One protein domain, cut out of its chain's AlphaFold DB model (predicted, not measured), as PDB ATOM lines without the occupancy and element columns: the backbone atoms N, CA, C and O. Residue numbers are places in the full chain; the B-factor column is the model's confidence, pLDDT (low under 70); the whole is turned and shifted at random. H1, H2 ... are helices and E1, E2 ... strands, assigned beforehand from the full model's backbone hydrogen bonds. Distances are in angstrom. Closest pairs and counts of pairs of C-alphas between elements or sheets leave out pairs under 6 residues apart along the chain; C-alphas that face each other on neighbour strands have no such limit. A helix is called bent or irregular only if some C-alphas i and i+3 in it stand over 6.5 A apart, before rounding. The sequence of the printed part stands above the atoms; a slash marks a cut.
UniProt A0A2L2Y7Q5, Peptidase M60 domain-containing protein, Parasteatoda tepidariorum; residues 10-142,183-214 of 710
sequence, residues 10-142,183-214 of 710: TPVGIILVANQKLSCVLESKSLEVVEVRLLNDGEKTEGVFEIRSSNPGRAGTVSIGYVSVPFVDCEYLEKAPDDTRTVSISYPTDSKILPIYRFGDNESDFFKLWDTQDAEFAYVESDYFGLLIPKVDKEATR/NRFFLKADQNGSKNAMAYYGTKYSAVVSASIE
ATOM      1  N   THR A  10     346.198 390.106 796.099       94.31
ATOM      2  CA  THR A  10     347.084 391.256 796.315       94.31
ATOM      3  C   THR A  10     348.545 390.797 796.261       94.31
ATOM      4  O   THR A  10     348.888 389.846 796.971       94.31
ATOM      5  N   PRO A  11     349.418 391.420 795.446       96.75
ATOM      6  CA  PRO A  11     350.844 391.104 795.454       96.75
ATOM      7  C   PRO A  11     351.490 391.552 796.768       96.75
ATOM      8  O   PRO A  11     351.212 392.640 797.265       96.75
ATOM      9  N   VAL A  12     352.423 390.758 797.297       97.06
ATOM     10  CA  VAL A  12     353.252 391.169 798.449       97.06
ATOM     11  C   VAL A  12     354.238 392.287 798.064       97.06
ATOM     12  O   VAL A  12     354.699 393.027 798.927       97.06
ATOM     13  N   GLY A  13     354.537 392.438 796.767       97.62
ATOM     14  CA  GLY A  13     355.416 393.489 796.236       97.62
ATOM     15  C   GLY A  13     356.881 393.077 796.072       97.62
ATOM     16  O   GLY A  13     357.737 393.929 795.841       97.62
ATOM     17  N   ILE A  14     357.177 391.780 796.165       98.06
ATOM     18  CA  ILE A  14     358.524 391.226 795.992       98.06
ATOM     19  C   ILE A  14     358.537 390.046 795.020       98.06
ATOM     20  O   ILE A  14     357.506 389.425 794.763       98.06
ATOM     21  N   ILE A  15     359.727 389.707 794.535       98.44
ATOM     22  CA  ILE A  15     360.029 388.444 793.863       98.44
ATOM     23  C   ILE A  15     360.864 387.605 794.828       98.44
ATOM     24  O   ILE A  15     361.949 388.010 795.257       98.44
ATOM     25  N   LEU A  16     360.337 386.438 795.185       97.56
ATOM     26  CA  LEU A  16     360.956 385.489 796.095       97.56
ATOM     27  C   LEU A  16     361.881 384.552 795.312       97.56
ATOM     28  O   LEU A  16     361.462 383.879 794.366       97.56
ATOM     29  N   VAL A  17     363.145 384.498 795.725       95.69
ATOM     30  CA  VAL A  17     364.150 383.598 795.146       95.69
ATOM     31  C   VAL A  17     363.797 382.137 795.462       95.69
ATOM     32  O   VAL A  17     363.235 381.828 796.513       95.69
ATOM     33  N   ALA A  18     364.144 381.213 794.564       96.19
ATOM     34  CA  ALA A  18     363.925 379.782 794.765       96.19
ATOM     35  C   ALA A  18     364.464 379.282 796.122       96.19
ATOM     36  O   ALA A  18     365.590 379.594 796.508       96.19
ATOM     37  N   ASN A  19     363.677 378.451 796.812       95.44
ATOM     38  CA  ASN A  19     363.951 377.865 798.136       95.44
ATOM     39  C   ASN A  19     364.027 378.856 799.309       95.44
ATOM     40  O   ASN A  19     364.262 378.432 800.446       95.44
ATOM     41  N   GLN A  20     363.818 380.150 799.067       96.44
ATOM     42  CA  GLN A  20     363.688 381.118 800.141       96.44
ATOM     43  C   GLN A  20     362.323 381.017 800.824       96.44
ATOM     44  O   GLN A  20     361.316 380.633 800.231       96.44
ATOM     45  N   LYS A  21     362.305 381.379 802.106       94.81
ATOM     46  CA  LYS A  21     361.138 381.236 802.976       94.81
ATOM     47  C   LYS A  21     360.484 382.579 803.237       94.81
ATOM     48  O   LYS A  21     361.155 383.532 803.618       94.81
ATOM     49  N   LEU A  22     359.165 382.604 803.128       94.31
ATOM     50  CA  LEU A  22     358.330 383.723 803.530       94.31
ATOM     51  C   LEU A  22     357.513 383.302 804.757       94.31
ATOM     52  O   LEU A  22     356.945 382.210 804.800       94.31
ATOM     53  N   SER A  23     357.512 384.145 805.786       94.44
ATOM     54  CA  SER A  23     356.800 383.913 807.040       94.44
ATOM     55  C   SER A  23     355.529 384.757 807.068       94.44
ATOM     56  O   SER A  23     355.600 385.970 806.884       94.44
ATOM     57  N   CYS A  24     354.378 384.117 807.262       94.00
ATOM     58  CA  CYS A  24     353.057 384.744 807.256       94.00
ATOM     59  C   CYS A  24     352.383 384.590 808.616       94.00
ATOM     60  O   CYS A  24     352.322 383.480 809.148       94.00
ATOM     61  N   VAL A  25     351.782 385.659 809.125       92.31
ATOM     62  CA  VAL A  25     350.901 385.627 810.297       92.31
ATOM     63  C   VAL A  25     349.553 386.219 809.899       92.31
ATOM     64  O   VAL A  25     349.499 387.371 809.477       92.31
ATOM     65  N   LEU A  26     348.480 385.434 810.033       90.88
ATOM     66  CA  LEU A  26     347.105 385.920 809.904       90.88
ATOM     67  C   LEU A  26     346.571 386.287 811.291       90.88
ATOM     68  O   LEU A  26     346.455 385.429 812.167       90.88
ATOM     69  N   GLU A  27     346.209 387.553 811.460       89.06
ATOM     70  CA  GLU A  27     345.512 388.070 812.633       89.06
ATOM     71  C   GLU A  27     344.079 388.420 812.235       89.06
ATOM     72  O   GLU A  27     343.822 389.428 811.573       89.06
ATOM     73  N   SER A  28     343.143 387.545 812.601       85.31
ATOM     74  CA  SER A  28     341.716 387.716 812.327       85.31
ATOM     75  C   SER A  28     340.864 386.956 813.344       85.31
ATOM     76  O   SER A  28     341.222 385.847 813.748       85.31
ATOM     77  N   LYS A  29     339.731 387.535 813.753       82.25
ATOM     78  CA  LYS A  29     338.730 386.875 814.607       82.25
ATOM     79  C   LYS A  29     337.639 386.191 813.785       82.25
ATOM     80  O   LYS A  29     337.045 385.240 814.281       82.25
ATOM     81  N   SER A  30     337.365 386.677 812.575       83.12
ATOM     82  CA  SER A  30     336.311 386.158 811.691       83.12
ATOM     83  C   SER A  30     336.807 385.204 810.607       83.12
ATOM     84  O   SER A  30     336.024 384.414 810.085       83.12
ATOM     85  N   LEU A  31     338.094 385.270 810.258       85.62
ATOM     86  CA  LEU A  31     338.688 384.502 809.167       85.62
ATOM     87  C   LEU A  31     339.657 383.461 809.722       85.62
ATOM     88  O   LEU A  31     340.686 383.810 810.297       85.62
ATOM     89  N   GLU A  32     339.338 382.184 809.523       87.38
ATOM     90  CA  GLU A  32     340.160 381.076 810.017       87.38
ATOM     91  C   GLU A  32     341.411 380.833 809.175       87.38
ATOM     92  O   GLU A  32     342.424 380.393 809.715       87.38
ATOM     93  N   VAL A  33     341.350 381.085 807.866       90.19
ATOM     94  CA  VAL A  33     342.417 380.775 806.909       90.19
ATOM     95  C   VAL A  33     342.477 381.855 805.835       90.19
ATOM     96  O   VAL A  33     341.440 382.358 805.421       90.19
ATOM     97  N   VAL A  34     343.684 382.175 805.374       91.44
ATOM     98  CA  VAL A  34     343.919 382.888 804.112       91.44
ATOM     99  C   VAL A  34     344.843 382.061 803.219       91.44
ATOM    100  O   VAL A  34     345.783 381.433 803.715       91.44
ATOM    101  N   GLU A  35     344.593 382.046 801.910       94.38
ATOM    102  CA  GLU A  35     345.502 381.419 800.943       94.38
ATOM    103  C   GLU A  35     346.634 382.387 800.554       94.38
ATOM    104  O   GLU A  35     346.406 383.508 800.094       94.38
ATOM    105  N   VAL A  36     347.878 381.930 800.699       96.25
ATOM    106  CA  VAL A  36     349.071 382.577 800.140       96.25
ATOM    107  C   VAL A  36     349.558 381.750 798.961       96.25
ATOM    108  O   VAL A  36     349.787 380.545 799.079       96.25
ATOM    109  N   ARG A  37     349.721 382.396 797.808       96.94
ATOM    110  CA  ARG A  37     350.156 381.763 796.562       96.94
ATOM    111  C   ARG A  37     351.541 382.242 796.175       96.94
ATOM    112  O   ARG A  37     351.820 383.433 796.224       96.94
ATOM    113  N   LEU A  38     352.387 381.316 795.755       98.06
ATOM    114  CA  LEU A  38     353.669 381.600 795.126       98.06
ATOM    115  C   LEU A  38     353.508 381.305 793.631       98.06
ATOM    116  O   LEU A  38     353.510 380.137 793.245       98.06
ATOM    117  N   LEU A  39     353.284 382.351 792.827       98.12
ATOM    118  CA  LEU A  39     352.941 382.251 791.400       98.12
ATOM    119  C   LEU A  39     354.106 382.682 790.498       98.12
ATOM    120  O   LEU A  39     354.921 383.516 790.883       98.12
ATOM    121  N   ASN A  40     354.184 382.131 789.294       97.62
ATOM    122  CA  ASN A  40     355.168 382.439 788.253       97.62
ATOM    123  C   ASN A  40     354.549 382.179 786.868       97.62
ATOM    124  O   ASN A  40     353.346 382.319 786.705       97.62
ATOM    125  N   ASP A  41     355.323 381.852 785.842       96.38
ATOM    126  CA  ASP A  41     354.846 381.601 784.479       96.38
ATOM    127  C   ASP A  41     354.552 380.120 784.181       96.38
ATOM    128  O   ASP A  41     354.394 379.772 783.016       96.38
ATOM    129  N   GLY A  42     354.463 379.229 785.179       95.50
ATOM    130  CA  GLY A  42     354.190 377.805 784.943       95.50
ATOM    131  C   GLY A  42     353.530 377.084 786.116       95.50
ATOM    132  O   GLY A  42     354.164 376.880 787.149       95.50
ATOM    133  N   GLU A  43     352.295 376.601 785.937       94.00
ATOM    134  CA  GLU A  43     351.449 376.046 787.015       94.00
ATOM    135  C   GLU A  43     352.093 374.888 787.802       94.00
ATOM    136  O   GLU A  43     351.818 374.686 788.984       94.00
ATOM    137  N   LYS A  44     353.007 374.133 787.178       95.00
ATOM    138  CA  LYS A  44     353.713 373.001 787.814       95.00
ATOM    139  C   LYS A  44     354.858 373.433 788.722       95.00
ATOM    140  O   LYS A  44     355.452 372.602 789.407       95.00
ATOM    141  N   THR A  45     355.188 374.716 788.694       96.38
ATOM    142  CA  THR A  45     356.271 375.325 789.460       96.38
ATOM    143  C   THR A  45     355.754 376.345 790.468       96.38
ATOM    144  O   THR A  45     356.551 377.096 791.014       96.38
ATOM    145  N   GLU A  46     354.447 376.359 790.730       97.06
ATOM    146  CA  GLU A  46     353.769 377.260 791.666       97.06
ATOM    147  C   GLU A  46     353.384 376.538 792.966       97.06
ATOM    148  O   GLU A  46     353.433 375.310 793.064       97.06
ATOM    149  N   GLY A  47     353.001 377.300 793.993       96.19
ATOM    150  CA  GLY A  47     352.562 376.754 795.280       96.19
ATOM    151  C   GLY A  47     351.369 377.492 795.877       96.19
ATOM    152  O   GLY A  47     351.234 378.705 795.721       96.19
ATOM    153  N   VAL A  48     350.522 376.755 796.599       95.94
ATOM    154  CA  VAL A  48     349.372 377.280 797.350       95.94
ATOM    155  C   VAL A  48     349.508 376.847 798.801       95.94
ATOM    156  O   VAL A  48     349.741 375.670 799.078       95.94
ATOM    157  N   PHE A  49     349.373 377.795 799.723       95.69
ATOM    158  CA  PHE A  49     349.619 377.577 801.140       95.69
ATOM    159  C   PHE A  49     348.501 378.188 801.981       95.69
ATOM    160  O   PHE A  49     348.222 379.380 801.884       95.69
ATOM    161  N   GLU A  50     347.892 377.381 802.846       94.12
ATOM    162  CA  GLU A  50     346.907 377.850 803.821       94.12
ATOM    163  C   GLU A  50     347.602 378.441 805.051       94.12
ATOM    164  O   GLU A  50     348.348 377.751 805.755       94.12
ATOM    165  N   ILE A  51     347.318 379.706 805.357       92.25
ATOM    166  CA  ILE A  51     347.783 380.373 806.571       92.25
ATOM    167  C   ILE A  51     346.618 380.503 807.540       92.25
ATOM    168  O   ILE A  51     345.680 381.260 807.305       92.25
ATOM    169  N   ARG A  52     346.681 379.750 808.639       89.44
ATOM    170  CA  ARG A  52     345.617 379.722 809.645       89.44
ATOM    171  C   ARG A  52     345.755 380.875 810.633       89.44
ATOM    172  O   ARG A  52     346.854 381.152 811.113       89.44
ATOM    173  N   SER A  53     344.631 381.492 810.981       84.69
ATOM    174  CA  SER A  53     344.545 382.419 812.103       84.69
ATOM    175  C   SER A  53     344.827 381.662 813.399       84.69
ATOM    176  O   SER A  53     344.381 380.529 813.597       84.69
ATOM    177  N   SER A  54     345.602 382.267 814.294       68.75
ATOM    178  CA  SER A  54     345.839 381.722 815.630       68.75
ATOM    179  C   SER A  54     345.970 382.849 816.647       68.75
ATOM    180  O   SER A  54     346.669 383.832 816.412       68.75
ATOM    181  N   ASN A  55     345.322 382.695 817.804       62.19
ATOM    182  CA  ASN A  55     345.492 383.606 818.935       62.19
ATOM    183  C   ASN A  55     346.551 383.049 819.915       62.19
ATOM    184  O   ASN A  55     346.270 382.027 820.544       62.19
ATOM    185  N   PRO A  56     347.717 383.704 820.113       58.75
ATOM    186  CA  PRO A  56     348.359 384.704 819.256       58.75
ATOM    187  C   PRO A  56     349.494 384.111 818.388       58.75
ATOM    188  O   PRO A  56     350.460 383.551 818.905       58.75
ATOM    189  N   GLY A  57     349.416 384.326 817.069       60.16
ATOM    190  CA  GLY A  57     350.575 384.646 816.224       60.16
ATOM    191  C   GLY A  57     351.466 383.503 815.731       60.16
ATOM    192  O   GLY A  57     352.658 383.728 815.512       60.16
ATOM    193  N   ARG A  58     350.963 382.277 815.530       71.50
ATOM    194  CA  ARG A  58     351.792 381.233 814.911       71.50
ATOM    195  C   ARG A  58     352.032 381.561 813.439       71.50
ATOM    196  O   ARG A  58     351.114 381.519 812.626       71.50
ATOM    197  N   ALA A  59     353.290 381.817 813.106       83.38
ATOM    198  CA  ALA A  59     353.700 382.014 811.731       83.38
ATOM    199  C   ALA A  59     353.607 380.712 810.920       83.38
ATOM    200  O   ALA A  59     354.155 379.676 811.311       83.38
ATOM    201  N   GLY A  60     352.939 380.783 809.770       87.75
ATOM    202  CA  GLY A  60     353.105 379.824 808.687       87.75
ATOM    203  C   GLY A  60     354.345 380.179 807.870       87.75
ATOM    204  O   GLY A  60     354.681 381.351 807.720       87.75
ATOM    205  N   THR A  61     355.033 379.172 807.342       91.69
ATOM    206  CA  THR A  61     356.196 379.374 806.474       91.69
ATOM    207  C   THR A  61     355.907 378.775 805.112       91.69
ATOM    208  O   THR A  61     355.553 377.600 805.028       91.69
ATOM    209  N   VAL A  62     356.094 379.566 804.059       93.69
ATOM    210  CA  VAL A  62     355.851 379.172 802.667       93.69
ATOM    211  C   VAL A  62     357.148 379.256 801.869       93.69
ATOM    212  O   VAL A  62     357.979 380.131 802.112       93.69
ATOM    213  N   SER A  63     357.353 378.309 800.956       95.50
ATOM    214  CA  SER A  63     358.538 378.220 800.095       95.50
ATOM    215  C   SER A  63     358.264 377.234 798.966       95.50
ATOM    216  O   SER A  63     357.636 376.201 799.190       95.50
ATOM    217  N   ILE A  64     358.824 377.497 797.788       96.88
ATOM    218  CA  ILE A  64     358.881 376.549 796.668       96.88
ATOM    219  C   ILE A  64     360.282 376.536 796.051       96.88
ATOM    220  O   ILE A  64     361.079 377.443 796.283       96.88
ATOM    221  N   GLY A  65     360.587 375.508 795.258       97.06
ATOM    222  CA  GLY A  65     361.892 375.331 794.607       97.06
ATOM    223  C   GLY A  65     362.150 376.225 793.389       97.06
ATOM    224  O   GLY A  65     363.127 375.996 792.683       97.06
ATOM    225  N   TYR A  66     361.294 377.217 793.136       97.31
ATOM    226  CA  TYR A  66     361.316 378.060 791.941       97.31
ATOM    227  C   TYR A  66     361.154 379.535 792.310       97.31
ATOM    228  O   TYR A  66     360.598 379.864 793.360       97.31
ATOM    229  N   VAL A  67     361.647 380.426 791.447       97.38
ATOM    230  CA  VAL A  67     361.404 381.867 791.592       97.38
ATOM    231  C   VAL A  67     359.906 382.128 791.440       97.38
ATOM    232  O   VAL A  67     359.250 381.524 790.589       97.38
ATOM    233  N   SER A  68     359.353 382.987 792.291       97.88
ATOM    234  CA  SER A  68     357.917 383.273 792.301       97.88
ATOM    235  C   SER A  68     357.595 384.642 792.877       97.88
ATOM    236  O   SER A  68     358.365 385.224 793.637       97.88
ATOM    237  N   VAL A  69     356.419 385.143 792.531       98.62
ATOM    238  CA  VAL A  69     355.803 386.317 793.130       98.62
ATOM    239  C   VAL A  69     354.796 385.846 794.182       98.62
ATOM    240  O   VAL A  69     353.861 385.109 793.848       98.62
ATOM    241  N   PRO A  70     354.965 386.239 795.456       98.19
ATOM    242  CA  PRO A  70     353.985 385.953 796.488       98.19
ATOM    243  C   PRO A  70     352.734 386.829 796.351       98.19
ATOM    244  O   PRO A  70     352.823 388.053 796.214       98.19
ATOM    245  N   PHE A  71     351.569 386.201 796.471       98.12
ATOM    246  CA  PHE A  71     350.255 386.832 796.496       98.12
ATOM    247  C   PHE A  71     349.447 386.356 797.701       98.12
ATOM    248  O   PHE A  71     349.553 385.202 798.112       98.12
ATOM    249  N   VAL A  72     348.598 387.235 798.223       96.06
ATOM    250  CA  VAL A  72     347.575 386.903 799.219       96.06
ATOM    251  C   VAL A  72     346.218 386.934 798.523       96.06
ATOM    252  O   VAL A  72     345.845 387.968 797.959       96.06
ATOM    253  N   ASP A  73     345.493 385.818 798.522       93.69
ATOM    254  CA  ASP A  73     344.158 385.762 797.926       93.69
ATOM    255  C   ASP A  73     343.165 386.611 798.735       93.69
ATOM    256  O   ASP A  73     343.248 386.740 799.958       93.69
ATOM    257  N   CYS A  74     342.226 387.238 798.027       89.50
ATOM    258  CA  CYS A  74     341.160 388.023 798.634       89.50
ATOM    259  C   CYS A  74     339.929 387.144 798.866       89.50
ATOM    260  O   CYS A  74     339.371 386.575 797.927       89.50
ATOM    261  N   GLU A  75     339.488 387.080 800.119       84.25
ATOM    262  CA  GLU A  75     338.356 386.253 800.537       84.25
ATOM    263  C   GLU A  75     336.999 386.831 800.118       84.25
ATOM    264  O   GLU A  75     336.763 388.040 800.204       84.25
ATOM    265  N   TYR A  76     336.077 385.942 799.743       80.12
ATOM    266  CA  TYR A  76     334.692 386.272 799.407       80.12
ATOM    267  C   TYR A  76     333.796 385.905 800.587       80.12
ATOM    268  O   TYR A  76     333.504 384.735 800.819       80.12
ATOM    269  N   LEU A  77     333.378 386.914 801.350       77.38
ATOM    270  CA  LEU A  77     332.547 386.725 802.535       77.38
ATOM    271  C   LEU A  77     331.077 387.005 802.215       77.38
ATOM    272  O   LEU A  77     330.765 387.983 801.539       77.38
ATOM    273  N   GLU A  78     330.169 386.188 802.756       72.06
ATOM    274  CA  GLU A  78     328.719 386.418 802.645       72.06
ATOM    275  C   GLU A  78     328.276 387.719 803.327       72.06
ATOM    276  O   GLU A  78     327.273 388.324 802.948       72.06
ATOM    277  N   LYS A  79     329.017 388.152 804.352       73.12
ATOM    278  CA  LYS A  79     328.773 389.385 805.101       73.12
ATOM    279  C   LYS A  79     330.060 390.178 805.232       73.12
ATOM    280  O   LYS A  79     331.145 389.604 805.328       73.12
ATOM    281  N   ALA A  80     329.920 391.499 805.275       74.75
ATOM    282  CA  ALA A  80     331.026 392.360 805.657       74.75
ATOM    283  C   ALA A  80     331.526 391.935 807.053       74.75
ATOM    284  O   ALA A  80     330.699 391.724 807.943       74.75
ATOM    285  N   PRO A  81     332.840 391.749 807.239       75.75
ATOM    286  CA  PRO A  81     333.384 391.388 808.537       75.75
ATOM    287  C   PRO A  81     333.302 392.585 809.490       75.75
ATOM    288  O   PRO A  81     333.551 393.721 809.087       75.75
ATOM    289  N   ASP A  82     333.008 392.308 810.760       81.62
ATOM    290  CA  ASP A  82     332.961 393.315 811.829       81.62
ATOM    291  C   ASP A  82     334.340 393.541 812.492       81.62
ATOM    292  O   ASP A  82     334.464 394.300 813.456       81.62
ATOM    293  N   ASP A  83     335.390 392.866 812.010       81.88
ATOM    294  CA  ASP A  83     336.751 392.920 812.538       81.88
ATOM    295  C   ASP A  83     337.806 393.286 811.480       81.88
ATOM    296  O   ASP A  83     337.642 393.122 810.269       81.88
ATOM    297  N   THR A  84     338.936 393.798 811.965       81.06
ATOM    298  CA  THR A  84     340.126 394.044 811.149       81.06
ATOM    299  C   THR A  84     340.882 392.745 810.918       81.06
ATOM    300  O   THR A  84     341.121 391.993 811.863       81.06
ATOM    301  N   ARG A  85     341.315 392.526 809.676       85.00
ATOM    302  CA  ARG A  85     342.068 391.341 809.258       85.00
ATOM    303  C   ARG A  85     343.432 391.793 808.763       85.00
ATOM    304  O   ARG A  85     343.497 392.559 807.802       85.00
ATOM    305  N   THR A  86     344.492 391.322 809.402       88.56
ATOM    306  CA  THR A  86     345.866 391.697 809.052       88.56
ATOM    307  C   THR A  86     346.644 390.455 808.660       88.56
ATOM    308  O   THR A  86     346.627 389.453 809.373       88.56
ATOM    309  N   VAL A  87     347.349 390.524 807.532       90.06
ATOM    310  CA  VAL A  87     348.312 389.500 807.118       90.06
ATOM    311  C   VAL A  87     349.700 390.120 807.184       90.06
ATOM    312  O   VAL A  87     350.062 390.943 806.346       90.06
ATOM    313  N   SER A  88     350.468 389.750 808.206       91.94
ATOM    314  CA  SER A  88     351.844 390.214 808.390       91.94
ATOM    315  C   SER A  88     352.799 389.267 807.681       91.94
ATOM    316  O   SER A  88     352.776 388.061 807.926       91.94
ATOM    317  N   ILE A  89     353.646 389.814 806.809       93.56
ATOM    318  CA  ILE A  89     354.556 389.033 805.972       93.56
ATOM    319  C   ILE A  89     355.997 389.478 806.205       93.56
ATOM    320  O   ILE A  89     356.324 390.652 806.063       93.56
ATOM    321  N   SER A  90     356.864 388.525 806.539       93.75
ATOM    322  CA  SER A  90     358.316 388.709 806.595       93.75
ATOM    323  C   SER A  90     358.986 387.904 805.486       93.75
ATOM    324  O   SER A  90     358.716 386.710 805.336       93.75
ATOM    325  N   TYR A  91     359.866 388.548 804.725       95.00
ATOM    326  CA  TYR A  91     360.589 387.956 803.600       95.00
ATOM    327  C   TYR A  91     362.094 388.272 803.678       95.00
ATOM    328  O   TYR A  91     362.492 389.198 804.391       95.00
ATOM    329  N   PRO A  92     362.947 387.506 802.978       92.94
ATOM    330  CA  PRO A  92     364.393 387.711 802.990       92.94
ATOM    331  C   PRO A  92     364.816 389.046 802.374       92.94
ATOM    332  O   PRO A  92     364.226 389.505 801.395       92.94
ATOM    333  N   THR A  93     365.886 389.637 802.903       89.75
ATOM    334  CA  THR A  93     366.414 390.937 802.455       89.75
ATOM    335  C   THR A  93     367.011 390.919 801.046       89.75
ATOM    336  O   THR A  93     367.205 391.980 800.466       89.75
ATOM    337  N   ASP A  94     367.334 389.743 800.510       88.00
ATOM    338  CA  ASP A  94     367.817 389.531 799.140       88.00
ATOM    339  C   ASP A  94     366.678 389.360 798.115       88.00
ATOM    340  O   ASP A  94     366.945 389.145 796.933       88.00
ATOM    341  N   SER A  95     365.415 389.483 798.537       94.19
ATOM    342  CA  SER A  95     364.269 389.505 797.619       94.19
ATOM    343  C   SER A  95     364.298 390.765 796.751       94.19
ATOM    344  O   SER A  95     364.514 391.871 797.252       94.19
ATOM    345  N   LYS A  96     364.029 390.614 795.451       97.62
ATOM    346  CA  LYS A  96     363.873 391.758 794.540       97.62
ATOM    347  C   LYS A  96     362.525 392.434 794.777       97.62
ATOM    348  O   LYS A  96     361.551 391.772 795.132       97.62
ATOM    349  N   ILE A  97     362.447 393.738 794.539       97.94
ATOM    350  CA  ILE A  97     361.174 394.466 794.512       97.94
ATOM    351  C   ILE A  97     360.470 394.101 793.205       97.94
ATOM    352  O   ILE A  97     361.082 394.178 792.141       97.94
ATOM    353  N   LEU A  98     359.195 393.725 793.278       98.62
ATOM    354  CA  LEU A  98     358.369 393.528 792.091       98.62
ATOM    355  C   LEU A  98     358.063 394.904 791.476       98.62
ATOM    356  O   LEU A  98     357.437 395.722 792.155       98.62
ATOM    357  N   PRO A  99     358.451 395.186 790.219       98.69
ATOM    358  CA  PRO A  99     357.957 396.364 789.520       98.69
ATOM    359  C   PRO A  99     356.439 396.237 789.358       98.69
ATOM    360  O   PRO A  99     355.959 395.277 788.754       98.69
ATOM    361  N   ILE A 100     355.688 397.184 789.921       98.69
ATOM    362  CA  ILE A 100     354.229 397.255 789.801       98.69
ATOM    363  C   ILE A 100     353.883 398.565 789.104       98.69
ATOM    364  O   ILE A 100     354.346 399.614 789.545       98.69
ATOM    365  N   TYR A 101     353.072 398.492 788.053       98.75
ATOM    366  CA  TYR A 101     352.526 399.648 787.351       98.75
ATOM    367  C   TYR A 101     351.018 399.758 787.592       98.75
ATOM    368  O   TYR A 101     350.283 398.769 787.473       98.75
ATOM    369  N   ARG A 102     350.559 400.965 787.909       98.44
ATOM    370  CA  ARG A 102     349.153 401.365 788.009       98.44
ATOM    371  C   ARG A 102     348.887 402.538 787.077       98.44
ATOM    372  O   ARG A 102     349.804 403.246 786.678       98.44
ATOM    373  N   PHE A 103     347.615 402.754 786.765       98.00
ATOM    374  CA  PHE A 103     347.197 403.833 785.874       98.00
ATOM    375  C   PHE A 103     347.773 405.194 786.305       98.00
ATOM    376  O   PHE A 103     347.555 405.631 787.439       98.00
ATOM    377  N   GLY A 104     348.473 405.866 785.390       97.94
ATOM    378  CA  GLY A 104     349.114 407.162 785.614       97.94
ATOM    379  C   GLY A 104     350.475 407.119 786.321       97.94
ATOM    380  O   GLY A 104     351.038 408.186 786.589       97.94
ATOM    381  N   ASP A 105     351.016 405.935 786.627       98.50
ATOM    382  CA  ASP A 105     352.396 405.797 787.102       98.50
ATOM    383  C   ASP A 105     353.404 406.219 786.012       98.50
ATOM    384  O   ASP A 105     353.116 406.275 784.819       98.50
ATOM    385  N   ASN A 106     354.641 406.526 786.412       98.12
ATOM    386  CA  ASN A 106     355.693 406.875 785.461       98.12
ATOM    387  C   ASN A 106     356.316 405.608 784.843       98.12
ATOM    388  O   ASN A 106     357.072 404.894 785.507       98.12
ATOM    389  N   GLU A 107     356.066 405.361 783.554       97.44
ATOM    390  CA  GLU A 107     356.618 404.197 782.840       97.44
ATOM    391  C   GLU A 107     358.150 404.130 782.875       97.44
ATOM    392  O   GLU A 107     358.725 403.050 783.019       97.44
ATOM    393  N   SER A 108     358.837 405.273 782.775       97.56
ATOM    394  CA  SER A 108     360.301 405.297 782.807       97.56
ATOM    395  C   SER A 108     360.835 404.807 784.149       97.56
ATOM    396  O   SER A 108     361.851 404.116 784.168       97.56
ATOM    397  N   ASP A 109     360.181 405.149 785.259       98.38
ATOM    398  CA  ASP A 109     360.579 404.680 786.588       98.38
ATOM    399  C   ASP A 109     360.267 403.189 786.767       98.38
ATOM    400  O   ASP A 109     361.106 402.445 787.281       98.38
ATOM    401  N   PHE A 110     359.116 402.731 786.265       98.62
ATOM    402  CA  PHE A 110     358.738 401.317 786.243       98.62
ATOM    403  C   PHE A 110     359.762 400.456 785.486       98.62
ATOM    404  O   PHE A 110     360.315 399.504 786.048       98.62
ATOM    405  N   PHE A 111     360.090 400.814 784.239       98.50
ATOM    406  CA  PHE A 111     361.065 400.063 783.442       98.50
ATOM    407  C   PHE A 111     362.481 400.184 784.000       98.50
ATOM    408  O   PHE A 111     363.212 399.196 784.009       98.50
ATOM    409  N   LYS A 112     362.863 401.353 784.533       98.50
ATOM    410  CA  LYS A 112     364.160 401.530 785.196       98.50
ATOM    411  C   LYS A 112     364.301 400.611 786.405       98.50
ATOM    412  O   LYS A 112     365.376 400.040 786.593       98.50
ATOM    413  N   LEU A 113     363.254 400.450 787.216       98.38
ATOM    414  CA  LEU A 113     363.258 399.521 788.345       98.38
ATOM    415  C   LEU A 113     363.433 398.074 787.868       98.38
ATOM    416  O   LEU A 113     364.286 397.359 788.398       98.38
ATOM    417  N   TRP A 114     362.676 397.677 786.841       98.44
ATOM    418  CA  TRP A 114     362.761 396.343 786.246       98.44
ATOM    419  C   TRP A 114     364.167 396.053 785.696       98.44
ATOM    420  O   TRP A 114     364.751 395.011 785.999       98.44
ATOM    421  N   ASP A 115     364.747 396.992 784.948       98.38
ATOM    422  CA  ASP A 115     366.086 396.864 784.366       98.38
ATOM    423  C   ASP A 115     367.184 396.827 785.432       98.38
ATOM    424  O   ASP A 115     368.084 395.995 785.356       98.38
ATOM    425  N   THR A 116     367.098 397.692 786.448       98.06
ATOM    426  CA  THR A 116     368.136 397.814 787.486       98.06
ATOM    427  C   THR A 116     368.271 396.537 788.314       98.06
ATOM    428  O   THR A 116     369.380 396.169 788.694       98.06
ATOM    429  N   GLN A 117     367.158 395.858 788.605       96.44
ATOM    430  CA  GLN A 117     367.164 394.619 789.390       96.44
ATOM    431  C   GLN A 117     367.263 393.359 788.529       96.44
ATOM    432  O   GLN A 117     367.336 392.254 789.071       96.44
ATOM    433  N   ASP A 118     367.225 393.514 787.203       97.06
ATOM    434  CA  ASP A 118     367.080 392.415 786.253       97.06
ATOM    435  C   ASP A 118     365.970 391.436 786.694       97.06
ATOM    436  O   ASP A 118     366.173 390.225 786.819       97.06
ATOM    437  N   ALA A 119     364.816 392.003 787.063       97.94
ATOM    438  CA  ALA A 119     363.731 391.283 787.725       97.94
ATOM    439  C   ALA A 119     363.070 390.245 786.797       97.94
ATOM    440  O   ALA A 119     362.898 390.467 785.597       97.94
ATOM    441  N   GLU A 120     362.701 389.096 787.359       98.44
ATOM    442  CA  GLU A 120     362.126 387.951 786.643       98.44
ATOM    443  C   GLU A 120     360.678 388.195 786.208       98.44
ATOM    444  O   GLU A 120     360.219 387.597 785.236       98.44
ATOM    445  N   PHE A 121     359.982 389.094 786.903       98.75
ATOM    446  CA  PHE A 121     358.586 389.427 786.663       98.75
ATOM    447  C   PHE A 121     358.337 390.916 786.883       98.75
ATOM    448  O   PHE A 121     359.058 391.570 787.639       98.75
ATOM    449  N   ALA A 122     357.266 391.414 786.284       98.75
ATOM    450  CA  ALA A 122     356.605 392.649 786.676       98.75
ATOM    451  C   ALA A 122     355.090 392.443 786.728       98.75
ATOM    452  O   ALA A 122     354.573 391.393 786.339       98.75
ATOM    453  N   TYR A 123     354.377 393.442 787.234       98.75
ATOM    454  CA  TYR A 123     352.940 393.374 787.428       98.75
ATOM    455  C   TYR A 123     352.264 394.665 786.981       98.75
ATOM    456  O   TYR A 123     352.714 395.757 787.321       98.75
ATOM    457  N   VAL A 124     351.168 394.537 786.244       98.69
ATOM    458  CA  VAL A 124     350.282 395.653 785.892       98.69
ATOM    459  C   VAL A 124     348.934 395.381 786.539       98.69
ATOM    460  O   VAL A 124     348.422 394.268 786.416       98.69
ATOM    461  N   GLU A 125     348.352 396.355 787.235       98.00
ATOM    462  CA  GLU A 125     347.056 396.167 787.894       98.00
ATOM    463  C   GLU A 125     346.107 397.360 787.765       98.00
ATOM    464  O   GLU A 125     346.518 398.516 787.662       98.00
ATOM    465  N   SER A 126     344.814 397.047 787.838       97.00
ATOM    466  CA  SER A 126     343.703 397.989 787.948       97.00
ATOM    467  C   SER A 126     342.697 397.515 789.006       97.00
ATOM    468  O   SER A 126     342.924 396.542 789.734       97.00
ATOM    469  N   ASP A 127     341.542 398.168 789.101       93.38
ATOM    470  CA  ASP A 127     340.427 397.680 789.919       93.38
ATOM    471  C   ASP A 127     339.811 396.371 789.382       93.38
ATOM    472  O   ASP A 127     339.161 395.646 790.139       93.38
ATOM    473  N   TYR A 128     340.019 396.041 788.101       95.88
ATOM    474  CA  TYR A 128     339.353 394.930 787.414       95.88
ATOM    475  C   TYR A 128     340.265 393.755 787.081       95.88
ATOM    476  O   TYR A 128     339.783 392.622 787.019       95.88
ATOM    477  N   PHE A 129     341.566 393.977 786.894       97.69
ATOM    478  CA  PHE A 129     342.510 392.893 786.632       97.69
ATOM    479  C   PHE A 129     343.881 393.120 787.263       97.69
ATOM    480  O   PHE A 129     344.224 394.213 787.707       97.69
ATOM    481  N   GLY A 130     344.668 392.052 787.299       98.19
ATOM    482  CA  GLY A 130     346.103 392.124 787.471       98.19
ATOM    483  C   GLY A 130     346.799 391.127 786.557       98.19
ATOM    484  O   GLY A 130     346.365 389.980 786.444       98.19
ATOM    485  N   LEU A 131     347.856 391.579 785.893       98.69
ATOM    486  CA  LEU A 131     348.597 390.857 784.867       98.69
ATOM    487  C   LEU A 131     350.036 390.633 785.333       98.69
ATOM    488  O   LEU A 131     350.794 391.589 785.497       98.69
ATOM    489  N   LEU A 132     350.407 389.369 785.544       98.81
ATOM    490  CA  LEU A 132     351.778 388.966 785.851       98.81
ATOM    491  C   LEU A 132     352.557 388.765 784.549       98.81
ATOM    492  O   LEU A 132     352.242 387.866 783.769       98.81
ATOM    493  N   ILE A 133     353.575 389.598 784.339       98.69
ATOM    494  CA  ILE A 133     354.352 389.658 783.101       98.69
ATOM    495  C   ILE A 133     355.724 389.011 783.334       98.69
ATOM    496  O   ILE A 133     356.493 389.523 784.156       98.69
ATOM    497  N   PRO A 134     356.062 387.906 782.645       98.50
ATOM    498  CA  PRO A 134     357.388 387.311 782.731       98.50
ATOM    499  C   PRO A 134     358.427 388.170 782.003       98.50
ATOM    500  O   PRO A 134     358.144 388.862 781.028       98.50
ATOM    501  N   LYS A 135     359.679 388.097 782.459       98.06
ATOM    502  CA  LYS A 135     360.811 388.864 781.913       98.06
ATOM    503  C   LYS A 135     360.999 388.727 780.400       98.06
ATOM    504  O   LYS A 135     361.494 389.669 779.783       98.06
ATOM    505  N   VAL A 136     360.630 387.585 779.814       98.06
ATOM    506  CA  VAL A 136     360.724 387.365 778.361       98.06
ATOM    507  C   VAL A 136     359.940 388.419 777.570       98.06
ATOM    508  O   VAL A 136     360.396 388.834 776.510       98.06
ATOM    509  N   ASP A 137     358.859 388.954 778.145       98.44
ATOM    510  CA  ASP A 137     357.989 389.945 777.509       98.44
ATOM    511  C   ASP A 137     358.332 391.392 777.887       98.44
ATOM    512  O   ASP A 137     357.591 392.313 777.541       98.44
ATOM    513  N   LYS A 138     359.445 391.643 778.593       98.19
ATOM    514  CA  LYS A 138     359.806 392.994 779.061       98.19
ATOM    515  C   LYS A 138     359.914 394.004 777.914       98.19
ATOM    516  O   LYS A 138     359.416 395.121 778.025       98.19
ATOM    517  N   GLU A 139     360.555 393.625 776.805       97.44
ATOM    518  CA  GLU A 139     360.700 394.526 775.651       97.44
ATOM    519  C   GLU A 139     359.387 394.716 774.885       97.44
ATOM    520  O   GLU A 139     359.123 395.831 774.440       97.44
ATOM    521  N   ALA A 140     358.556 393.674 774.773       97.25
ATOM    522  CA  ALA A 140     357.219 393.772 774.185       97.25
ATOM    523  C   ALA A 140     356.309 394.683 775.023       97.25
ATOM    524  O   ALA A 140     355.626 395.550 774.492       97.25
ATOM    525  N   THR A 141     356.399 394.572 776.350       97.50
ATOM    526  CA  THR A 141     355.696 395.434 777.314       97.50
ATOM    527  C   THR A 141     356.131 396.894 777.189       97.50
ATOM    528  O   THR A 141     355.310 397.796 777.304       97.50
ATOM    529  N   ARG A 142     357.418 397.149 776.918       95.62
ATOM    530  CA  ARG A 142     357.949 398.502 776.670       95.62
ATOM    531  C   ARG A 142     357.537 399.070 775.310       95.62
ATOM    532  O   ARG A 142     357.583 400.280 775.114       95.62
ATOM    533  N   ASN A 183     335.577 392.408 792.064       88.00
ATOM    534  CA  ASN A 183     336.564 391.352 792.010       88.00
ATOM    535  C   ASN A 183     337.537 391.654 790.870       88.00
ATOM    536  O   ASN A 183     337.159 392.279 789.877       88.00
ATOM    537  N   ARG A 184     338.770 391.182 791.030       93.56
ATOM    538  CA  ARG A 184     339.860 391.382 790.082       93.56
ATOM    539  C   ARG A 184     340.195 390.062 789.391       93.56
ATOM    540  O   ARG A 184     340.422 389.068 790.079       93.56
ATOM    541  N   PHE A 185     340.223 390.035 788.062       97.44
ATOM    542  CA  PHE A 185     340.735 388.899 787.290       97.44
ATOM    543  C   PHE A 185     342.257 388.815 787.415       97.44
ATOM    544  O   PHE A 185     342.928 389.836 787.535       97.44
ATOM    545  N   PHE A 186     342.812 387.609 787.362       98.38
ATOM    546  CA  PHE A 186     344.260 387.420 787.371       98.38
ATOM    547  C   PHE A 186     344.697 386.794 786.057       98.38
ATOM    548  O   PHE A 186     344.228 385.711 785.711       98.38
ATOM    549  N   LEU A 187     345.575 387.483 785.340       98.56
ATOM    550  CA  LEU A 187     346.046 387.126 784.008       98.56
ATOM    551  C   LEU A 187     347.540 386.790 784.076       98.56
ATOM    552  O   LEU A 187     348.298 387.477 784.766       98.56
ATOM    553  N   LYS A 188     347.974 385.728 783.391       98.19
ATOM    554  CA  LYS A 188     349.381 385.290 783.400       98.19
ATOM    555  C   LYS A 188     349.766 384.440 782.181       98.19
ATOM    556  O   LYS A 188     348.914 384.035 781.390       98.19
ATOM    557  N   ALA A 189     351.055 384.133 782.078       98.06
ATOM    558  CA  ALA A 189     351.581 383.010 781.301       98.06
ATOM    559  C   ALA A 189     351.445 381.680 782.065       98.06
ATOM    560  O   ALA A 189     351.472 381.644 783.300       98.06
ATOM    561  N   ASP A 190     351.324 380.580 781.328       97.19
ATOM    562  CA  ASP A 190     351.455 379.220 781.837       97.19
ATOM    563  C   ASP A 190     352.148 378.303 780.816       97.19
ATOM    564  O   ASP A 190     351.520 377.599 780.023       97.19
ATOM    565  N   GLN A 191     353.476 378.249 780.882       95.38
ATOM    566  CA  GLN A 191     354.316 377.385 780.051       95.38
ATOM    567  C   GLN A 191     354.079 375.884 780.289       95.38
ATOM    568  O   GLN A 191     354.624 375.039 779.571       95.38
ATOM    569  N   ASN A 192     353.326 375.517 781.330       92.94
ATOM    570  CA  ASN A 192     353.055 374.133 781.696       92.94
ATOM    571  C   ASN A 192     351.614 373.687 781.446       92.94
ATOM    572  O   ASN A 192     351.345 372.494 781.649       92.94
ATOM    573  N   GLY A 193     350.758 374.592 780.967       85.25
ATOM    574  CA  GLY A 193     349.359 374.324 780.678       85.25
ATOM    575  C   GLY A 193     349.156 373.245 779.612       85.25
ATOM    576  O   GLY A 193     350.086 372.782 778.937       85.25
ATOM    577  N   SER A 194     347.906 372.808 779.459       85.06
ATOM    578  CA  SER A 194     347.547 371.767 778.493       85.06
ATOM    579  C   SER A 194     347.944 372.167 777.071       85.06
ATOM    580  O   SER A 194     347.396 373.110 776.512       85.06
ATOM    581  N   LYS A 195     348.831 371.385 776.442       79.75
ATOM    582  CA  LYS A 195     349.337 371.633 775.075       79.75
ATOM    583  C   LYS A 195     348.258 371.639 773.981       79.75
ATOM    584  O   LYS A 195     348.561 371.971 772.841       79.75
ATOM    585  N   ASN A 196     347.030 371.238 774.312       83.00
ATOM    586  CA  ASN A 196     345.892 371.224 773.394       83.00
ATOM    587  C   ASN A 196     345.057 372.518 773.446       83.00
ATOM    588  O   ASN A 196     344.053 372.605 772.744       83.00
ATOM    589  N   ALA A 197     345.437 373.496 774.271       85.69
ATOM    590  CA  ALA A 197     344.776 374.791 774.385       85.69
ATOM    591  C   ALA A 197     345.783 375.925 774.138       85.69
ATOM    592  O   ALA A 197     346.954 375.793 774.483       85.69
ATOM    593  N   MET A 198     345.333 377.034 773.542       91.19
ATOM    594  CA  MET A 198     346.159 378.245 773.395       91.19
ATOM    595  C   MET A 198     346.117 379.109 774.657       91.19
ATOM    596  O   MET A 198     347.113 379.718 775.029       91.19
ATOM    597  N   ALA A 199     344.968 379.144 775.323       96.50
ATOM    598  CA  ALA A 199     344.731 379.823 776.585       96.50
ATOM    599  C   ALA A 199     343.585 379.118 777.321       96.50
ATOM    600  O   ALA A 199     342.976 378.189 776.782       96.50
ATOM    601  N   TYR A 200     343.346 379.506 778.569       96.19
ATOM    602  CA  TYR A 200     342.214 379.021 779.342       96.19
ATOM    603  C   TYR A 200     341.774 380.012 780.422       96.19
ATOM    604  O   TYR A 200     342.580 380.735 781.019       96.19
ATOM    605  N   TYR A 201     340.484 379.966 780.745       96.56
ATOM    606  CA  TYR A 201     339.884 380.543 781.940       96.56
ATOM    607  C   TYR A 201     339.737 379.471 783.023       96.56
ATOM    608  O   TYR A 201     338.943 378.537 782.903       96.56
ATOM    609  N   GLY A 202     340.505 379.608 784.102       94.00
ATOM    610  CA  GLY A 202     340.459 378.727 785.263       94.00
ATOM    611  C   GLY A 202     339.689 379.327 786.439       94.00
ATOM    612  O   GLY A 202     339.263 380.481 786.438       94.00
ATOM    613  N   THR A 203     339.552 378.553 787.515       91.50
ATOM    614  CA  THR A 203     338.910 379.009 788.763       91.50
ATOM    615  C   THR A 203     339.744 380.026 789.542       91.50
ATOM    616  O   THR A 203     339.204 380.741 790.380       91.50
ATOM    617  N   LYS A 204     341.056 380.095 789.292       92.94
ATOM    618  CA  LYS A 204     341.982 380.967 790.031       92.94
ATOM    619  C   LYS A 204     342.665 382.011 789.150       92.94
ATOM    620  O   LYS A 204     343.173 382.992 789.676       92.94
ATOM    621  N   TYR A 205     342.724 381.832 787.842       96.00
ATOM    622  CA  TYR A 205     343.326 382.793 786.921       96.00
ATOM    623  C   TYR A 205     342.950 382.422 785.488       96.00
ATOM    624  O   TYR A 205     342.494 381.305 785.234       96.00
ATOM    625  N   SER A 206     343.156 383.353 784.566       97.69
ATOM    626  CA  SER A 206     343.234 383.067 783.138       97.69
ATOM    627  C   SER A 206     344.690 383.058 782.706       97.69
ATOM    628  O   SER A 206     345.470 383.915 783.127       97.69
ATOM    629  N   ALA A 207     345.062 382.100 781.866       97.75
ATOM    630  CA  ALA A 207     346.432 381.978 781.398       97.75
ATOM    631  C   ALA A 207     346.512 381.679 779.905       97.75
ATOM    632  O   ALA A 207     345.643 381.013 779.351       97.75
ATOM    633  N   VAL A 208     347.582 382.159 779.276       97.50
ATOM    634  CA  VAL A 208     348.001 381.720 777.940       97.50
ATOM    635  C   VAL A 208     348.961 380.542 778.097       97.50
ATOM    636  O   VAL A 208     349.847 380.582 778.950       97.50
ATOM    637  N   VAL A 209     348.793 379.489 777.297       96.56
ATOM    638  CA  VAL A 209     349.621 378.273 777.361       96.56
ATOM    639  C   VAL A 209     350.946 378.509 776.629       96.56
ATOM    640  O   VAL A 209     351.187 378.026 775.524       96.56
ATOM    641  N   SER A 210     351.791 379.337 777.231       95.50
ATOM    642  CA  SER A 210     353.083 379.781 776.713       95.50
ATOM    643  C   SER A 210     353.916 380.362 777.856       95.50
ATOM    644  O   SER A 210     353.369 380.741 778.890       95.50
ATOM    645  N   ALA A 211     355.234 380.455 777.666       95.44
ATOM    646  CA  ALA A 211     356.113 381.228 778.551       95.44
ATOM    647  C   ALA A 211     356.020 382.745 778.296       95.44
ATOM    648  O   ALA A 211     356.462 383.531 779.126       95.44
ATOM    649  N   SER A 212     355.465 383.146 777.150       96.50
ATOM    650  CA  SER A 212     355.290 384.539 776.732       96.50
ATOM    651  C   SER A 212     353.808 384.898 776.643       96.50
ATOM    652  O   SER A 212     352.987 384.086 776.205       96.50
ATOM    653  N   ILE A 213     353.479 386.124 777.045       97.50
ATOM    654  CA  ILE A 213     352.149 386.729 776.957       97.50
ATOM    655  C   ILE A 213     352.001 387.734 775.803       97.50
ATOM    656  O   ILE A 213     350.914 388.290 775.638       97.50
ATOM    657  N   GLU A 214     353.060 387.977 775.025       95.62
ATOM    658  CA  GLU A 214     353.140 389.034 774.005       95.62
ATOM    659  C   GLU A 214     351.975 388.996 773.008       95.62
ATOM    660  O   GLU A 214     351.227 389.964 772.891       95.62
TER     661      GLU A 214
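AT A GLANCE: This is residues 10 to 142 and 183 to 214 of the 710 residues of the protein "Peptidase M60 domain-containing protein" of Parasteatoda tepidariorum (UniProt A0A2L2Y7Q5). A small sandwich of two three-stranded sheets, E4 E1 E6 and E3 E2 E5, makes one part of the domain; a five-stranded sheet, E7 E8 E9 E11 E10, makes the other, with helices H1 and H2 near its E7 edge. The long link of residues 91 to 106 runs from the sandwich's strand E6 to H1, and on its way pairs briefly with residues 14 to 15 and with E7. The printed part has 165 residues, with two named helices and eleven named strands in the order E1 E2 E3 E4 E5 E6 H1 E7 E8 H2 E9 E10 E11; the class is mixed, helices and strands, with under half of the residues, 73, in named elements. The two small sheets are antiparallel throughout and the five-stranded one is mixed. The whole is compact, with a radius of gyration of the C-alphas of 16.4 A and spans of 47 by 37 by 34 A.

IN THESE COORDINATES: After residues 10 to 21, which hold no named element, E1 covers residues 22 to 27 and begins at C-alpha 22, (358.330, 383.723, 803.530). E2 is residues 33 to 39, 18.8 A long, and E3 is residues 47 to 52, 16.2 A long. E4 is residues 60 to 62, E5 residues 69 to 73 and E6 residues 86 to 90. H1, residues 107 to 117, is 15.7 A long and begins at C-alpha 107, (356.618, 404.197, 782.840). E7 is residues 121 to 125, and E8, residues 129 to 134, is 16.4 A long. H2, residues 135 to 142, is irregular: C-alphas 136 and 139 are 7.7 A apart. Beyond the cut come E9, residues 185 to 189, E10, residues 199 to 201, and E11, residues 206 to 208, which ends at C-alpha 208, (348.001, 381.720, 777.940).

HOW THE PARTS SIT: The sheets E4 E1 E6 and E3 E2 E5 form a sandwich, two sheets face to face; the parts of them that face each other are 9.2 A apart centre to centre, with their best planes 26 degrees apart. In the first, E1 is antiparallel to E6, with N 25 and O 88 2.9 A apart, and to E4, with N 24 and O 60 2.8 A apart. In the second, E2 and E3 are a hairpin, with N 36 and O 49 2.8 A apart; E2 is also antiparallel to E5, with N 71 and O 37 2.8 A apart. Between these sheets, the closest C-alphas of E3 and E4, those of Ile 51 and Gly 60, are 5.8 A apart. The closest C-alphas of E5 and E7, those of Val 69 and Phe 121, are 7.7 A apart. In the five-stranded sheet E7 and E8 are a hairpin, with N 122 and O 133 2.9 A apart. E8 and E9 are parallel, with N 187 and O 130 2.8 A apart, and E9 and E11 are parallel, with N 206 and O 186 2.8 A apart. E10 and E11 are a hairpin, with N 200 and O 207 2.9 A apart. H1 and H2 are on this sheet, but each only grazes it, with residues 110 to 114 and 135 to 141. H1 and H2 are close but not clearly touching, the closest C-alphas being those of Phe 111 and Arg 142, 7.6 A apart. In H1 every O i to N i+4 pair is within hydrogen-bond range; in H2 2 of 4 are.

THE WHOLE: The two C-alphas farthest apart, those of Pro 56 and Asn 196, are 47.9 A apart. Residues 143 to 182 are not printed, and C-alphas 142 and 183 are 27.3 A apart across this cut. The links E5 to E6 and E6 to H1 are long. The mean pLDDT of the printed part is 93.0, and residues 54 to 57 are under 70.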